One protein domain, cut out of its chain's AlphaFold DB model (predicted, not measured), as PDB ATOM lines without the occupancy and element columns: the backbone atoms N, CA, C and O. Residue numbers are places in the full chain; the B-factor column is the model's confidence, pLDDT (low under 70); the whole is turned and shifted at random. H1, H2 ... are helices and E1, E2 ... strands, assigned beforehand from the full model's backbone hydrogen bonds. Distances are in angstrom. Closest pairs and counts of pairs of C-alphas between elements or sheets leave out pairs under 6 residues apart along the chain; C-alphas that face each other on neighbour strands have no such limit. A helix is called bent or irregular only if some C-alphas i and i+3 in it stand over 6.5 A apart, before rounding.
ATOM      1  N   ARG A   7      -6.136 -37.953  -1.727       94.88
ATOM      2  CA  ARG A   7      -5.896 -36.583  -2.206       94.88
ATOM      3  C   ARG A   7      -5.504 -36.571  -3.677       94.88
ATOM      4  O   ARG A   7      -6.139 -35.860  -4.461       94.88
ATOM      5  N   SER A   8      -4.489 -37.354  -4.057       93.69
ATOM      6  CA  SER A   8      -3.973 -37.350  -5.430       93.69
ATOM      7  C   SER A   8      -5.036 -37.829  -6.418       93.69
ATOM      8  O   SER A   8      -5.302 -37.149  -7.406       93.69
ATOM      9  N   LEU A   9      -5.744 -38.923  -6.114       93.00
ATOM     10  CA  LEU A   9      -6.801 -39.440  -6.991       93.00
ATOM     11  C   LEU A   9      -7.996 -38.491  -7.100       93.00
ATOM     12  O   LEU A   9      -8.587 -38.360  -8.175       93.00
ATOM     13  N   ARG A  10      -8.357 -37.798  -6.013       92.88
ATOM     14  CA  ARG A  10      -9.419 -36.786  -6.037       92.88
ATOM     15  C   ARG A  10      -9.027 -35.603  -6.922       92.88
ATOM     16  O   ARG A  10      -9.860 -35.137  -7.695       92.88
ATOM     17  N   GLN A  11      -7.774 -35.151  -6.871       92.25
ATOM     18  CA  GLN A  11      -7.268 -34.102  -7.764       92.25
ATOM     19  C   GLN A  11      -7.286 -34.542  -9.233       92.25
ATOM     20  O   GLN A  11      -7.815 -33.807 -10.071       92.25
ATOM     21  N   THR A  12      -6.822 -35.758  -9.535       91.19
ATOM     22  CA  THR A  12      -6.885 -36.333 -10.889       91.19
ATOM     23  C   THR A  12      -8.328 -36.446 -11.385       91.19
ATOM     24  O   THR A  12      -8.614 -36.132 -12.539       91.19
ATOM     25  N   LEU A  13      -9.278 -36.818 -10.516       88.94
ATOM     26  CA  LEU A  13     -10.705 -36.847 -10.853       88.94
ATOM     27  C   LEU A  13     -11.235 -35.455 -11.217       88.94
ATOM     28  O   LEU A  13     -11.978 -35.322 -12.191       88.94
ATOM     29  N   LEU A  14     -10.867 -34.420 -10.459       89.88
ATOM     30  CA  LEU A  14     -11.260 -33.039 -10.758       89.88
ATOM     31  C   LEU A  14     -10.664 -32.562 -12.082       89.88
ATOM     32  O   LEU A  14     -11.343 -31.907 -12.869       89.88
ATOM     33  N   GLU A  15      -9.415 -32.918 -12.358       90.50
ATOM     34  CA  GLU A  15      -8.766 -32.598 -13.623       90.50
ATOM     35  C   GLU A  15      -9.426 -33.310 -14.809       90.50
ATOM     36  O   GLU A  15      -9.770 -32.655 -15.795       90.50
ATOM     37  N   ALA A  16      -9.737 -34.602 -14.670       88.31
ATOM     38  CA  ALA A  16     -10.490 -35.371 -15.660       88.31
ATOM     39  C   ALA A  16     -11.853 -34.732 -15.958       88.31
ATOM     40  O   ALA A  16     -12.270 -34.645 -17.115       88.31
ATOM     41  N   LYS A  17     -12.538 -34.233 -14.920       87.25
ATOM     42  CA  LYS A  17     -13.811 -33.515 -15.062       87.25
ATOM     43  C   LYS A  17     -13.661 -32.170 -15.771       87.25
ATOM     44  O   LYS A  17     -14.542 -31.825 -16.551       87.25
ATOM     45  N   ARG A  18     -12.577 -31.427 -15.526       87.69
ATOM     46  CA  ARG A  18     -12.298 -30.145 -16.198       87.69
ATOM     47  C   ARG A  18     -11.937 -30.318 -17.671       87.69
ATOM     48  O   ARG A  18     -12.383 -29.530 -18.493       87.69
ATOM     49  N   GLN A  19     -11.137 -31.330 -17.995       86.75
ATOM     50  CA  GLN A  19     -10.596 -31.536 -19.343       86.75
ATOM     51  C   GLN A  19     -11.481 -32.433 -20.226       86.75
ATOM     52  O   GLN A  19     -11.217 -32.565 -21.416       86.75
ATOM     53  N   GLY A  20     -12.506 -33.085 -19.661       73.75
ATOM     54  CA  GLY A  20     -13.366 -34.026 -20.391       73.75
ATOM     55  C   GLY A  20     -12.635 -35.281 -20.895       73.75
ATOM     56  O   GLY A  20     -13.138 -35.970 -21.779       73.75
ATOM     57  N   GLY A  21     -11.440 -35.567 -20.367       68.12
ATOM     58  CA  GLY A  21     -10.509 -36.554 -20.915       68.12
ATOM     59  C   GLY A  21     -10.621 -37.946 -20.286       68.12
ATOM     60  O   GLY A  21     -10.617 -38.096 -19.065       68.12
ATOM     61  N   SER A  22     -10.640 -38.985 -21.128       70.62
ATOM     62  CA  SER A  22     -10.675 -40.402 -20.726       70.62
ATOM     63  C   SER A  22      -9.341 -40.933 -20.189       70.62
ATOM     64  O   SER A  22      -9.335 -41.870 -19.396       70.62
ATOM     65  N   ARG A  23      -8.209 -40.329 -20.575       79.94
ATOM     66  CA  ARG A  23      -6.861 -40.775 -20.179       79.94
ATOM     67  C   ARG A  23      -6.665 -40.782 -18.660       79.94
ATOM     68  O   ARG A  23      -6.171 -41.762 -18.113       79.94
ATOM     69  N   LEU A  24      -7.131 -39.736 -17.982       84.69
ATOM     70  CA  LEU A  24      -7.013 -39.599 -16.528       84.69
ATOM     71  C   LEU A  24      -7.877 -40.621 -15.766       84.69
ATOM     72  O   LEU A  24      -7.586 -40.939 -14.618       84.69
ATOM     73  N   LEU A  25      -8.905 -41.202 -16.399       84.12
ATOM     74  CA  LEU A  25      -9.703 -42.270 -15.785       84.12
ATOM     75  C   LEU A  25      -8.915 -43.576 -15.645       84.12
ATOM     76  O   LEU A  25      -9.138 -44.315 -14.684       84.12
ATOM     77  N   ALA A  26      -7.993 -43.855 -16.571       86.12
ATOM     78  CA  ALA A  26      -7.112 -45.015 -16.471       86.12
ATOM     79  C   ALA A  26      -6.141 -44.861 -15.290       86.12
ATOM     80  O   ALA A  26      -5.981 -45.792 -14.507       86.12
ATOM     81  N   GLU A  27      -5.576 -43.666 -15.104       89.12
ATOM     82  CA  GLU A  27      -4.704 -43.349 -13.965       89.12
ATOM     83  C   GLU A  27      -5.451 -43.467 -12.629       89.12
ATOM     84  O   GLU A  27      -4.960 -44.110 -11.702       89.12
ATOM     85  N   ILE A  28      -6.683 -42.949 -12.556       89.94
ATOM     86  CA  ILE A  28      -7.544 -43.107 -11.374       89.94
ATOM     87  C   ILE A  28      -7.818 -44.588 -11.096       89.94
ATOM     88  O   ILE A  28      -7.746 -45.018  -9.952       89.94
ATOM     89  N   THR A  29      -8.108 -45.375 -12.132       90.62
ATOM     90  CA  THR A  29      -8.385 -46.815 -12.011       90.62
ATOM     91  C   THR A  29      -7.181 -47.582 -11.465       90.62
ATOM     92  O   THR A  29      -7.338 -48.395 -10.553       90.62
ATOM     93  N   CYS A  30      -5.981 -47.315 -11.986       91.12
ATOM     94  CA  CYS A  30      -4.750 -47.917 -11.477       91.12
ATOM     95  C   CYS A  30      -4.513 -47.532 -10.014       91.12
ATOM     96  O   CYS A  30      -4.292 -48.408  -9.182       91.12
ATOM     97  N   GLY A  31      -4.657 -46.250  -9.678       92.81
ATOM     98  CA  GLY A  31      -4.470 -45.798  -8.305       92.81
ATOM     99  C   GLY A  31      -5.496 -46.382  -7.330       92.81
ATOM    100  O   GLY A  31      -5.131 -46.814  -6.242       92.81
ATOM    101  N   LEU A  32      -6.771 -46.482  -7.717       93.12
ATOM    102  CA  LEU A  32      -7.797 -47.123  -6.884       93.12
ATOM    103  C   LEU A  32      -7.499 -48.603  -6.630       93.12
ATOM    104  O   LEU A  32      -7.782 -49.094  -5.536       93.12
ATOM    105  N   ARG A  33      -6.903 -49.298  -7.604       93.94
ATOM    106  CA  ARG A  33      -6.439 -50.677  -7.424       93.94
ATOM    107  C   ARG A  33      -5.324 -50.759  -6.387       93.94
ATOM    108  O   ARG A  33      -5.447 -51.539  -5.452       93.94
ATOM    109  N   GLU A  34      -4.311 -49.901  -6.480       93.94
ATOM    110  CA  GLU A  34      -3.224 -49.844  -5.491       93.94
ATOM    111  C   GLU A  34      -3.738 -49.543  -4.071       93.94
ATOM    112  O   GLU A  34      -3.305 -50.161  -3.093       93.94
ATOM    113  N   LEU A  35      -4.705 -48.626  -3.941       94.69
ATOM    114  CA  LEU A  35      -5.335 -48.324  -2.652       94.69
ATOM    115  C   LEU A  35      -6.146 -49.510  -2.105       94.69
ATOM    116  O   LEU A  35      -6.161 -49.736  -0.895       94.69
ATOM    117  N   ALA A  36      -6.819 -50.274  -2.967       93.62
ATOM    118  CA  ALA A  36      -7.555 -51.471  -2.561       93.62
ATOM    119  C   ALA A  36      -6.615 -52.607  -2.126       93.62
ATOM    120  O   ALA A  36      -6.833 -53.202  -1.066       93.62
ATOM    121  N   ASP A  37      -5.545 -52.851  -2.887       94.44
ATOM    122  CA  ASP A  37      -4.542 -53.885  -2.604       94.44
ATOM    123  C   ASP A  37      -3.827 -53.624  -1.271       94.44
ATOM    124  O   ASP A  37      -3.603 -54.540  -0.478       94.44
ATOM    125  N   SER A  38      -3.535 -52.354  -0.979       94.44
ATOM    126  CA  SER A  38      -2.912 -51.925   0.279       94.44
ATOM    127  C   SER A  38      -3.892 -51.764   1.447       94.44
ATOM    128  O   SER A  38      -3.461 -51.450   2.558       94.44
ATOM    129  N   ARG A  39      -5.200 -51.980   1.229       93.88
ATOM    130  CA  ARG A  39      -6.257 -51.715   2.222       93.88
ATOM    131  C   ARG A  39      -6.146 -50.304   2.811       93.88
ATOM    132  O   ARG A  39      -6.207 -50.123   4.029       93.88
ATOM    133  N   TYR A  40      -5.956 -49.319   1.938       95.75
ATOM    134  CA  TYR A  40      -5.680 -47.939   2.313       95.75
ATOM    135  C   TYR A  40      -6.736 -47.369   3.265       95.75
ATOM    136  O   TYR A  40      -7.934 -47.624   3.119       95.75
ATOM    137  N   ARG A  41      -6.286 -46.579   4.238       94.94
ATOM    138  CA  ARG A  41      -7.115 -46.006   5.300       94.94
ATOM    139  C   ARG A  41      -7.295 -44.510   5.103       94.94
ATOM    140  O   ARG A  41      -6.325 -43.795   4.879       94.94
ATOM    141  N   CYS A  42      -8.534 -44.044   5.189       94.81
ATOM    142  CA  CYS A  42      -8.889 -42.647   4.963       94.81
ATOM    143  C   CYS A  42     -10.181 -42.264   5.699       94.81
ATOM    144  O   CYS A  42     -10.753 -43.064   6.445       94.81
ATOM    145  N   CYS A  43     -10.622 -41.020   5.536       93.94
ATOM    146  CA  CYS A  43     -11.835 -40.482   6.142       93.94
ATOM    147  C   CYS A  43     -12.949 -40.336   5.107       93.94
ATOM    148  O   CYS A  43     -12.730 -39.814   4.017       93.94
ATOM    149  N   LEU A  44     -14.167 -40.707   5.486       93.94
ATOM    150  CA  LEU A  44     -15.385 -40.194   4.873       93.94
ATOM    151  C   LEU A  44     -15.692 -38.820   5.471       93.94
ATOM    152  O   LEU A  44     -15.791 -38.690   6.690       93.94
ATOM    153  N   VAL A  45     -15.893 -37.819   4.624       93.62
ATOM    154  CA  VAL A  45     -16.197 -36.439   5.014       93.62
ATOM    155  C   VAL A  45     -17.684 -36.137   4.825       93.62
ATOM    156  O   VAL A  45     -18.292 -36.492   3.810       93.62
ATOM    157  N   ASP A  46     -18.264 -35.454   5.809       91.75
ATOM    158  CA  ASP A  46     -19.580 -34.824   5.732       91.75
ATOM    159  C   ASP A  46     -19.383 -33.322   5.477       91.75
ATOM    160  O   ASP A  46     -18.929 -32.587   6.358       91.75
ATOM    161  N   PHE A  47     -19.718 -32.858   4.266       92.38
ATOM    162  CA  PHE A  47     -19.578 -31.446   3.896       92.38
ATOM    163  C   PHE A  47     -20.717 -30.561   4.408       92.38
ATOM    164  O   PHE A  47     -20.583 -29.341   4.399       92.38
ATOM    165  N   GLU A  48     -21.838 -31.138   4.839       91.38
ATOM    166  CA  GLU A  48     -22.936 -30.386   5.450       91.38
ATOM    167  C   GLU A  48     -22.573 -29.991   6.881       91.38
ATOM    168  O   GLU A  48     -22.671 -28.822   7.245       91.38
ATOM    169  N   SER A  49     -22.058 -30.950   7.652       89.50
ATOM    170  CA  SER A  49     -21.561 -30.717   9.013       89.50
ATOM    171  C   SER A  49     -20.105 -30.232   9.061       89.50
ATOM    172  O   SER A  49     -19.600 -29.945  10.145       89.50
ATOM    173  N   CYS A  50     -19.425 -30.177   7.911       90.31
ATOM    174  CA  CYS A  50     -18.024 -29.779   7.751       90.31
ATOM    175  C   CYS A  50     -17.054 -30.523   8.693       90.31
ATOM    176  O   CYS A  50     -16.215 -29.906   9.350       90.31
ATOM    177  N   ARG A  51     -17.178 -31.856   8.773       89.62
ATOM    178  CA  ARG A  51     -16.376 -32.708   9.671       89.62
ATOM    179  C   ARG A  51     -16.056 -34.078   9.055       89.62
ATOM    180  O   ARG A  51     -16.801 -34.532   8.178       89.62
ATOM    181  N   PRO A  52     -15.018 -34.787   9.536       89.88
ATOM    182  CA  PRO A  52     -14.878 -36.216   9.282       89.88
ATOM    183  C   PRO A  52     -16.080 -36.943   9.889       89.88
ATOM    184  O   PRO A  52     -16.425 -36.737  11.052       89.88
ATOM    185  N   ALA A  53     -16.745 -37.772   9.095       89.31
ATOM    186  CA  ALA A  53     -17.881 -38.564   9.535       89.31
ATOM    187  C   ALA A  53     -17.439 -39.946  10.029       89.31
ATOM    188  O   ALA A  53     -17.901 -40.387  11.077       89.31
ATOM    189  N   PHE A  54     -16.558 -40.626   9.282       89.88
ATOM    190  CA  PHE A  54     -16.124 -41.994   9.592       89.88
ATOM    191  C   PHE A  54     -14.697 -42.261   9.123       89.88
ATOM    192  O   PHE A  54     -14.297 -41.796   8.057       89.88
ATOM    193  N   TYR A  55     -13.976 -43.093   9.873       91.31
ATOM    194  CA  TYR A  55     -12.771 -43.759   9.388       91.31
ATOM    195  C   TYR A  55     -13.166 -44.936   8.509       91.31
ATOM    196  O   TYR A  55     -14.071 -45.702   8.852       91.31
ATOM    197  N   VAL A  56     -12.513 -45.068   7.361       93.38
ATOM    198  CA  VAL A  56     -12.829 -46.110   6.395       93.38
ATOM    199  C   VAL A  56     -11.572 -46.766   5.849       93.38
ATOM    200  O   VAL A  56     -10.504 -46.157   5.763       93.38
ATOM    201  N   ARG A  57     -11.731 -48.018   5.439       95.06
ATOM    202  CA  ARG A  57     -10.713 -48.837   4.798       95.06
ATOM    203  C   ARG A  57     -11.157 -49.193   3.390       95.06
ATOM    204  O   ARG A  57     -12.233 -49.760   3.205       95.06
ATOM    205  N   VAL A  58     -10.347 -48.864   2.392       95.31
ATOM    206  CA  VAL A  58     -10.628 -49.173   0.988       95.31
ATOM    207  C   VAL A  58     -10.551 -50.683   0.780       95.31
ATOM    208  O   VAL A  58      -9.607 -51.344   1.212       95.31
ATOM    209  N   LEU A  59     -11.579 -51.242   0.141       95.62
ATOM    210  CA  LEU A  59     -11.664 -52.671  -0.138       95.62
ATOM    211  C   LEU A  59     -11.606 -53.004  -1.621       95.62
ATOM    212  O   LEU A  59     -11.063 -54.048  -1.962       95.62
ATOM    213  N   ASP A  60     -12.262 -52.192  -2.450       95.06
ATOM    214  CA  ASP A  60     -12.456 -52.436  -3.880       95.06
ATOM    215  C   ASP A  60     -12.975 -51.158  -4.563       95.06
ATOM    216  O   ASP A  60     -13.270 -50.161  -3.891       95.06
ATOM    217  N   PHE A  61     -13.160 -51.181  -5.878       93.19
ATOM    218  CA  PHE A  61     -13.755 -50.081  -6.629       93.19
ATOM    219  C   PHE A  61     -14.522 -50.564  -7.872       93.19
ATOM    220  O   PHE A  61     -14.251 -51.616  -8.437       93.19
ATOM    221  N   GLU A  62     -15.493 -49.767  -8.312       88.38
ATOM    222  CA  GLU A  62     -16.300 -50.021  -9.505       88.38
ATOM    223  C   GLU A  62     -16.662 -48.679 -10.150       88.38
ATOM    224  O   GLU A  62     -17.396 -47.856  -9.585       88.38
ATOM    225  N   GLY A  63     -16.115 -48.430 -11.341       78.75
ATOM    226  CA  GLY A  63     -16.263 -47.151 -12.031       78.75
ATOM    227  C   GLY A  63     -15.765 -45.985 -11.171       78.75
ATOM    228  O   GLY A  63     -14.575 -45.856 -10.916       78.75
ATOM    229  N   SER A  64     -16.684 -45.121 -10.727       73.25
ATOM    230  CA  SER A  64     -16.382 -43.957  -9.874       73.25
ATOM    231  C   SER A  64     -16.670 -44.172  -8.385       73.25
ATOM    232  O   SER A  64     -16.543 -43.236  -7.587       73.25
ATOM    233  N   ARG A  65     -17.109 -45.376  -7.999       88.31
ATOM    234  CA  ARG A  65     -17.452 -45.713  -6.617       88.31
ATOM    235  C   ARG A  65     -16.379 -46.589  -6.007       88.31
ATOM    236  O   ARG A  65     -15.822 -47.463  -6.656       88.31
ATOM    237  N   ILE A  66     -16.149 -46.370  -4.725       93.62
ATOM    238  CA  ILE A  66     -15.144 -47.061  -3.935       93.62
ATOM    239  C   ILE A  66     -15.883 -47.856  -2.877       93.62
ATOM    240  O   ILE A  66     -16.701 -47.312  -2.128       93.62
ATOM    241  N   LYS A  67     -15.634 -49.156  -2.843       96.19
ATOM    242  CA  LYS A  67     -16.112 -50.025  -1.782       96.19
ATOM    243  C   LYS A  67     -15.193 -49.833  -0.595       96.19
ATOM    244  O   LYS A  67     -13.987 -50.044  -0.696       96.19
ATOM    245  N   VAL A  68     -15.771 -49.460   0.531       94.62
ATOM    246  CA  VAL A  68     -15.042 -49.273   1.775       94.62
ATOM    247  C   VAL A  68     -15.686 -50.068   2.892       94.62
ATOM    248  O   VAL A  68     -16.887 -50.347   2.871       94.62
ATOM    249  N   GLU A  69     -14.883 -50.390   3.883       93.44
ATOM    250  CA  GLU A  69     -15.328 -50.810   5.196       93.44
ATOM    251  C   GLU A  69     -15.270 -49.617   6.146       93.44
ATOM    252  O   GLU A  69     -14.262 -48.924   6.194       93.44
ATOM    253  N   LEU A  70     -16.339 -49.367   6.890       91.00
ATOM    254  CA  LEU A  70     -16.338 -48.439   8.007       91.00
ATOM    255  C   LEU A  70     -15.575 -49.096   9.158       91.00
ATOM    256  O   LEU A  70     -15.949 -50.178   9.613       91.00
ATOM    257  N   GLU A  71     -14.502 -48.456   9.609       87.88
ATOM    258  CA  GLU A  71     -13.738 -48.933  10.756       87.88
ATOM    259  C   GLU A  71     -14.410 -48.488  12.064       87.88
ATOM    260  O   GLU A  71     -14.995 -47.406  12.140       87.88
ATOM    261  N   PHE A  72     -14.273 -49.329  13.099       68.06
ATOM    262  CA  PHE A  72     -14.875 -49.197  14.434       68.06
ATOM    263  C   PHE A  72     -16.413 -49.359  14.458       68.06
ATOM    264  O   PHE A  72     -17.113 -48.925  13.542       68.06
ATOM    265  N   PRO A  73     -16.997 -49.978  15.502       55.31
ATOM    266  CA  PRO A  73     -18.449 -50.078  15.642       55.31
ATOM    267  C   PRO A  73     -19.025 -48.721  16.073       55.31
ATOM    268  O   PRO A  73     -19.381 -48.518  17.229       55.31
ATOM    269  N   ILE A  74     -19.086 -47.769  15.140       60.91
ATOM    270  CA  ILE A  74     -19.574 -46.405  15.393       60.91
ATOM    271  C   ILE A  74     -21.110 -46.382  15.442       60.91
ATOM    272  O   ILE A  74     -21.699 -45.550  16.123       60.91
ATOM    273  N   GLU A  75     -21.777 -47.355  14.814       67.38
ATOM    274  CA  GLU A  75     -23.199 -47.609  15.033       67.38
ATOM    275  C   GLU A  75     -23.548 -49.043  14.578       67.38
ATOM    276  O   GLU A  75     -23.405 -49.348  13.392       67.38
ATOM    277  N   PRO A  76     -24.041 -49.944  15.455       67.50
ATOM    278  CA  PRO A  76     -24.333 -51.344  15.091       67.50
ATOM    279  C   PRO A  76     -25.351 -51.484  13.952       67.50
ATOM    280  O   PRO A  76     -25.406 -52.487  13.242       67.50
ATOM    281  N   ARG A  77     -26.178 -50.451  13.777       78.12
ATOM    282  CA  ARG A  77     -27.237 -50.384  12.771       78.12
ATOM    283  C   ARG A  77     -26.726 -50.002  11.391       78.12
ATOM    284  O   ARG A  77     -27.528 -50.000  10.462       78.12
ATOM    285  N   LEU A  78     -25.459 -49.635  11.223       80.19
ATOM    286  CA  LEU A  78     -24.893 -49.310   9.917       80.19
ATOM    287  C   LEU A  78     -24.301 -50.551   9.265       80.19
ATOM    288  O   LEU A  78     -23.741 -51.422   9.926       80.19
ATOM    289  N   ARG A  79     -24.399 -50.618   7.935       78.94
ATOM    290  CA  ARG A  79     -23.636 -51.614   7.188       78.94
ATOM    291  C   ARG A  79     -22.160 -51.277   7.304       78.94
ATOM    292  O   ARG A  79     -21.754 -50.176   6.927       78.94
ATOM    293  N   THR A  80     -21.375 -52.255   7.730       85.94
ATOM    294  CA  THR A  80     -19.921 -52.127   7.832       85.94
ATOM    295  C   THR A  80     -19.291 -51.894   6.463       85.94
ATOM    296  O   THR A  80     -18.373 -51.106   6.356       85.94
ATOM    297  N   VAL A  81     -19.813 -52.496   5.388       91.38
ATOM    298  CA  VAL A  81     -19.259 -52.340   4.032       91.38
ATOM    299  C   VAL A  81     -20.212 -51.572   3.120       91.38
ATOM    300  O   VAL A  81     -21.384 -51.941   2.976       91.38
ATOM    301  N   GLN A  82     -19.714 -50.511   2.480       91.88
ATOM    302  CA  GLN A  82     -20.511 -49.581   1.678       91.88
ATOM    303  C   GLN A  82     -19.768 -49.061   0.446       91.88
ATOM    304  O   GLN A  82     -18.548 -49.064   0.386       91.88
ATOM    305  N   TRP A  83     -20.530 -48.579  -0.537       94.00
ATOM    306  CA  TRP A  83     -20.000 -47.947  -1.746       94.00
ATOM    307  C   TRP A  83     -20.098 -46.426  -1.636       94.00
ATOM    308  O   TRP A  83     -21.211 -45.888  -1.610       94.00
ATOM    309  N   LEU A  84     -18.967 -45.732  -1.642       93.00
ATOM    310  CA  LEU A  84     -18.866 -44.282  -1.472       93.00
ATOM    311  C   LEU A  84     -18.248 -43.618  -2.715       93.00
ATOM    312  O   LEU A  84     -17.486 -44.256  -3.439       93.00
ATOM    313  N   PRO A  85     -18.591 -42.357  -3.016       92.81
ATOM    314  CA  PRO A  85     -17.927 -41.603  -4.076       92.81
ATOM    315  C   PRO A  85     -16.534 -41.131  -3.628       92.81
ATOM    316  O   PRO A  85     -16.379 -40.656  -2.503       92.81
ATOM    317  N   LEU A  86     -15.548 -41.158  -4.535       92.06
ATOM    318  CA  LEU A  86     -14.189 -40.650  -4.268       92.06
ATOM    319  C   LEU A  86     -14.177 -39.192  -3.775       92.06
ATOM    320  O   LEU A  86     -13.338 -38.817  -2.968       92.06
ATOM    321  N   SER A  87     -15.139 -38.375  -4.214       91.94
ATOM    322  CA  SER A  87     -15.237 -36.963  -3.826       91.94
ATOM    323  C   SER A  87     -15.466 -36.722  -2.333       91.94
ATOM    324  O   SER A  87     -15.189 -35.624  -1.867       91.94
ATOM    325  N   HIS A  88     -15.990 -37.710  -1.604       93.56
ATOM    326  CA  HIS A  88     -16.251 -37.606  -0.166       93.56
ATOM    327  C   HIS A  88     -15.183 -38.304   0.681       93.56
ATOM    328  O   HIS A  88     -15.330 -38.362   1.899       93.56
ATOM    329  N   LEU A  89     -14.137 -38.856   0.062       94.88
ATOM    330  CA  LEU A  89     -13.015 -39.431   0.787       94.88
ATOM    331  C   LEU A  89     -11.880 -38.408   0.888       94.88
ATOM    332  O   LEU A  89     -11.637 -37.657  -0.061       94.88
ATOM    333  N   ALA A  90     -11.181 -38.400   2.019       95.44
ATOM    334  CA  ALA A  90     -10.022 -37.550   2.274       95.44
ATOM    335  C   ALA A  90      -8.954 -38.280   3.094       95.44
ATOM    336  O   ALA A  90      -9.289 -39.127   3.926       95.44
ATOM    337  N   ASP A  91      -7.683 -37.965   2.850       95.44
ATOM    338  CA  ASP A  91      -6.575 -38.480   3.663       95.44
ATOM    339  C   ASP A  91      -6.653 -37.914   5.102       95.44
ATOM    340  O   ASP A  91      -7.331 -36.919   5.360       95.44
ATOM    341  N   TYR A  92      -6.008 -38.560   6.078       92.19
ATOM    342  CA  TYR A  92      -6.102 -38.140   7.488       92.19
ATOM    343  C   TYR A  92      -5.511 -36.756   7.752       92.19
ATOM    344  O   TYR A  92      -6.096 -35.976   8.498       92.19
ATOM    345  N   ASP A  93      -4.410 -36.435   7.080       91.50
ATOM    346  CA  ASP A  93      -3.755 -35.127   7.123       91.50
ATOM    347  C   ASP A  93      -4.552 -34.035   6.382       91.50
ATOM    348  O   ASP A  93      -4.204 -32.863   6.433       91.50
ATOM    349  N   GLU A  94      -5.627 -34.385   5.665       91.75
ATOM    350  CA  GLU A  94      -6.488 -33.416   4.973       91.75
ATOM    351  C   GLU A  94      -7.637 -32.879   5.817       91.75
ATOM    352  O   GLU A  94      -8.336 -31.961   5.387       91.75
ATOM    353  N   VAL A  95      -7.889 -33.483   6.973       90.00
ATOM    354  CA  VAL A  95      -9.093 -33.212   7.764       90.00
ATOM    355  C   VAL A  95      -8.775 -32.774   9.190       90.00
ATOM    356  O   VAL A  95      -9.608 -32.924  10.082       90.00
ATOM    357  N   GLU A  96      -7.577 -32.224   9.395       86.62
ATOM    358  CA  GLU A  96      -7.102 -31.725  10.692       86.62
ATOM    359  C   GLU A  96      -7.938 -30.544  11.201       86.62
ATOM    360  O   GLU A  96      -8.182 -30.420  12.401       86.62
ATOM    361  N   ASP A  97      -8.418 -29.697  10.287       87.50
ATOM    362  CA  ASP A  97      -9.165 -28.492  10.618       87.50
ATOM    363  C   ASP A  97     -10.329 -28.212   9.650       87.50
ATOM    364  O   ASP A  97     -10.485 -28.793   8.570       87.50
ATOM    365  N   LEU A  98     -11.181 -27.282  10.076       89.38
ATOM    366  CA  LEU A  98     -12.416 -26.930   9.392       89.38
ATOM    367  C   LEU A  98     -12.174 -26.228   8.043       89.38
ATOM    368  O   LEU A  98     -12.930 -26.452   7.093       89.38
ATOM    369  N   GLU A  99     -11.130 -25.404   7.922       92.69
ATOM    370  CA  GLU A  99     -10.787 -24.733   6.664       92.69
ATOM    371  C   GLU A  99     -10.267 -25.727   5.624       92.69
ATOM    372  O   GLU A  99     -10.618 -25.618   4.444       92.69
ATOM    373  N   SER A 100      -9.529 -26.753   6.050       92.38
ATOM    374  CA  SER A 100      -9.092 -27.842   5.171       92.38
ATOM    375  C   SER A 100     -10.282 -28.595   4.563       92.38
ATOM    376  O   SER A 100     -10.355 -28.768   3.342       92.38
ATOM    377  N   ILE A 101     -11.305 -28.920   5.360       93.19
ATOM    378  CA  ILE A 101     -12.536 -29.557   4.856       93.19
ATOM    379  C   ILE A 101     -13.316 -28.621   3.921       93.19
ATOM    380  O   ILE A 101     -13.805 -29.052   2.870       93.19
ATOM    381  N   ARG A 102     -13.399 -27.323   4.245       93.69
ATOM    382  CA  ARG A 102     -14.014 -26.314   3.363       93.69
ATOM    383  C   ARG A 102     -13.288 -26.189   2.032       93.69
ATOM    384  O   ARG A 102     -13.940 -25.973   1.009       93.69
ATOM    385  N   LYS A 103     -11.959 -26.308   2.026       93.94
ATOM    386  CA  LYS A 103     -11.150 -26.297   0.804       93.94
ATOM    387  C   LYS A 103     -11.488 -27.496  -0.075       93.94
ATOM    388  O   LYS A 103     -11.818 -27.294  -1.240       93.94
ATOM    389  N   ILE A 104     -11.530 -28.702   0.500       94.25
ATOM    390  CA  ILE A 104     -11.963 -29.908  -0.221       94.25
ATOM    391  C   ILE A 104     -13.349 -29.682  -0.823       94.25
ATOM    392  O   ILE A 104     -13.528 -29.873  -2.026       94.25
ATOM    393  N   TYR A 105     -14.314 -29.229  -0.013       94.50
ATOM    394  CA  TYR A 105     -15.676 -28.968  -0.476       94.50
ATOM    395  C   TYR A 105     -15.702 -27.980  -1.641       94.50
ATOM    396  O   TYR A 105     -16.361 -28.248  -2.640       94.50
ATOM    397  N   ARG A 106     -14.972 -26.864  -1.550       94.06
ATOM    398  CA  ARG A 106     -14.902 -25.850  -2.611       94.06
ATOM    399  C   ARG A 106     -14.439 -26.455  -3.932       94.06
ATOM    400  O   ARG A 106     -15.097 -26.230  -4.946       94.06
ATOM    401  N   ASP A 107     -13.393 -27.274  -3.889       92.44
ATOM    402  CA  ASP A 107     -12.806 -27.914  -5.067       92.44
ATOM    403  C   ASP A 107     -13.764 -28.923  -5.719       92.44
ATOM    404  O   ASP A 107     -13.874 -28.976  -6.946       92.44
ATOM    405  N   VAL A 108     -14.485 -29.714  -4.916       92.00
ATOM    406  CA  VAL A 108     -15.400 -30.746  -5.434       92.00
ATOM    407  C   VAL A 108     -16.821 -30.244  -5.700       92.00
ATOM    408  O   VAL A 108     -17.544 -30.871  -6.476       92.00
ATOM    409  N   SER A 109     -17.230 -29.125  -5.091       92.50
ATOM    410  CA  SER A 109     -18.606 -28.607  -5.118       92.50
ATOM    411  C   SER A 109     -19.216 -28.453  -6.515       92.50
ATOM    412  O   SER A 109     -20.386 -28.816  -6.649       92.50
ATOM    413  N   PRO A 110     -18.481 -28.047  -7.576       90.00
ATOM    414  CA  PRO A 110     -19.065 -27.937  -8.916       90.00
ATOM    415  C   PRO A 110     -19.513 -29.287  -9.497       90.00
ATOM    416  O   PRO A 110     -20.296 -29.332 -10.443       90.00
ATOM    417  N   TYR A 111     -19.011 -30.393  -8.943       86.19
ATOM    418  CA  TYR A 111     -19.229 -31.753  -9.437       86.19
ATOM    419  C   TYR A 111     -20.024 -32.628  -8.458       86.19
ATOM    420  O   TYR A 111     -20.308 -33.793  -8.757       86.19
ATOM    421  N   LEU A 112     -20.382 -32.096  -7.285       85.75
ATOM    422  CA  LEU A 112     -21.154 -32.807  -6.273       85.75
ATOM    423  C   LEU A 112     -22.655 -32.743  -6.568       85.75
ATOM    424  O   LEU A 112     -23.226 -31.676  -6.760       85.75
TER     425      LEU A 112
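This is residues 7 to 112 of the 159 residues of an uncharacterized protein of Candidatus Latescibacteria bacterium (UniProt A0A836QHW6). A small, strongly twisted sheet of four strands curls towards a barrel that stays open, with E2 sharply bent, and the chain after E4 folds back so that residues 89 to 90 pair with E1 at the other edge. A helical hairpin, H1 and H2, is joined to this sheet by H2, whose residues 29 to 37 pack across E2 and E3, while H3 sits by the turn between E1 and E2. The printed part has 106 residues, with named elements in the order H1 H2 E1 E2 E3 E4 H3; the sheet's order is E1 E2 E3 E4, antiparallel throughout, and the class is mixed, helices and strands. The whole is compact, with a radius of gyration of the C-alphas of 13.5 A and spans of 41 by 31 by 21 A.

E1, residues 41 to 46, E2, residues 51 to 62, E3, residues 65 to 70, and E4, residues 81 to 85, form a meander, each strand the antiparallel neighbour of the one before. E2 bends by 88 degrees at residue 59. Between E1 and E2, N 44 and O 54 are 2.8 A apart, within hydrogen-bond range; between E2 and E3, N 59 and O 67 are 2.8 A apart; between E3 and E4, N 82 and O 68 are 2.9 A apart. The edge strands E1 and E4 are only just apart, their closest C-alphas 8.3 A from each other. H2, residues 23 to 37, is on the sheet at a height of 10.6 A, over E2 and E3, and runs across the strands at 84 degrees to E2 on the local plane; its closest C-alphas to E2 are those of Ala 36 and Leu 59, 4.9 A apart. H1, residues 7 to 19, is not on the sheet. H1 and H2 touch as a helical hairpin, at a shallow tilt of 20 degrees, opposite ways; their closest C-alphas, of Ala 16 and Leu 24, are 5.5 A apart. H3, residues 98 to 111, is on the sheet, the two making two layers, a helix on one face of a sheet; the C-alphas of Arg 51 in E2 and Ile 101, the closest of these two elements, are 6.9 A apart. H3 is close to but not clearly touching H1, with the closest C-alphas, of Leu 14 and Val 108, 7.1 A apart, and H2 and H3 are apart. Every O i to N i+4 pair is within hydrogen-bond range in H1, against 10 of 11 in H2 and 8 of 10 in H3.

H1 begins at C-alpha 7 (-5.896, -36.583, -2.206) and is 18.5 A long, and H2 is 22.0 A. E1 measures 16.8 A, E2 25.8 A from C-alpha 51 (-16.376, -32.708, 9.671), E3 14.9 A and E4 13.5 A. H3 is 20.6 A long and ends at C-alpha 111 (-19.229, -31.753, -9.437); it is irregular, with C-alphas 107 and 110 7.3 A apart.

The two C-alphas farthest apart are those of Gln 19 and Pro 76, at 42.0 A. The printed part has no cut. The link from E4 to H3, 12 residues, is long, and that from E3 to E4, 10 residues, is short. The mean pLDDT of the printed part is 89.1, and residue 21 and residues 72 to 76 are under 70.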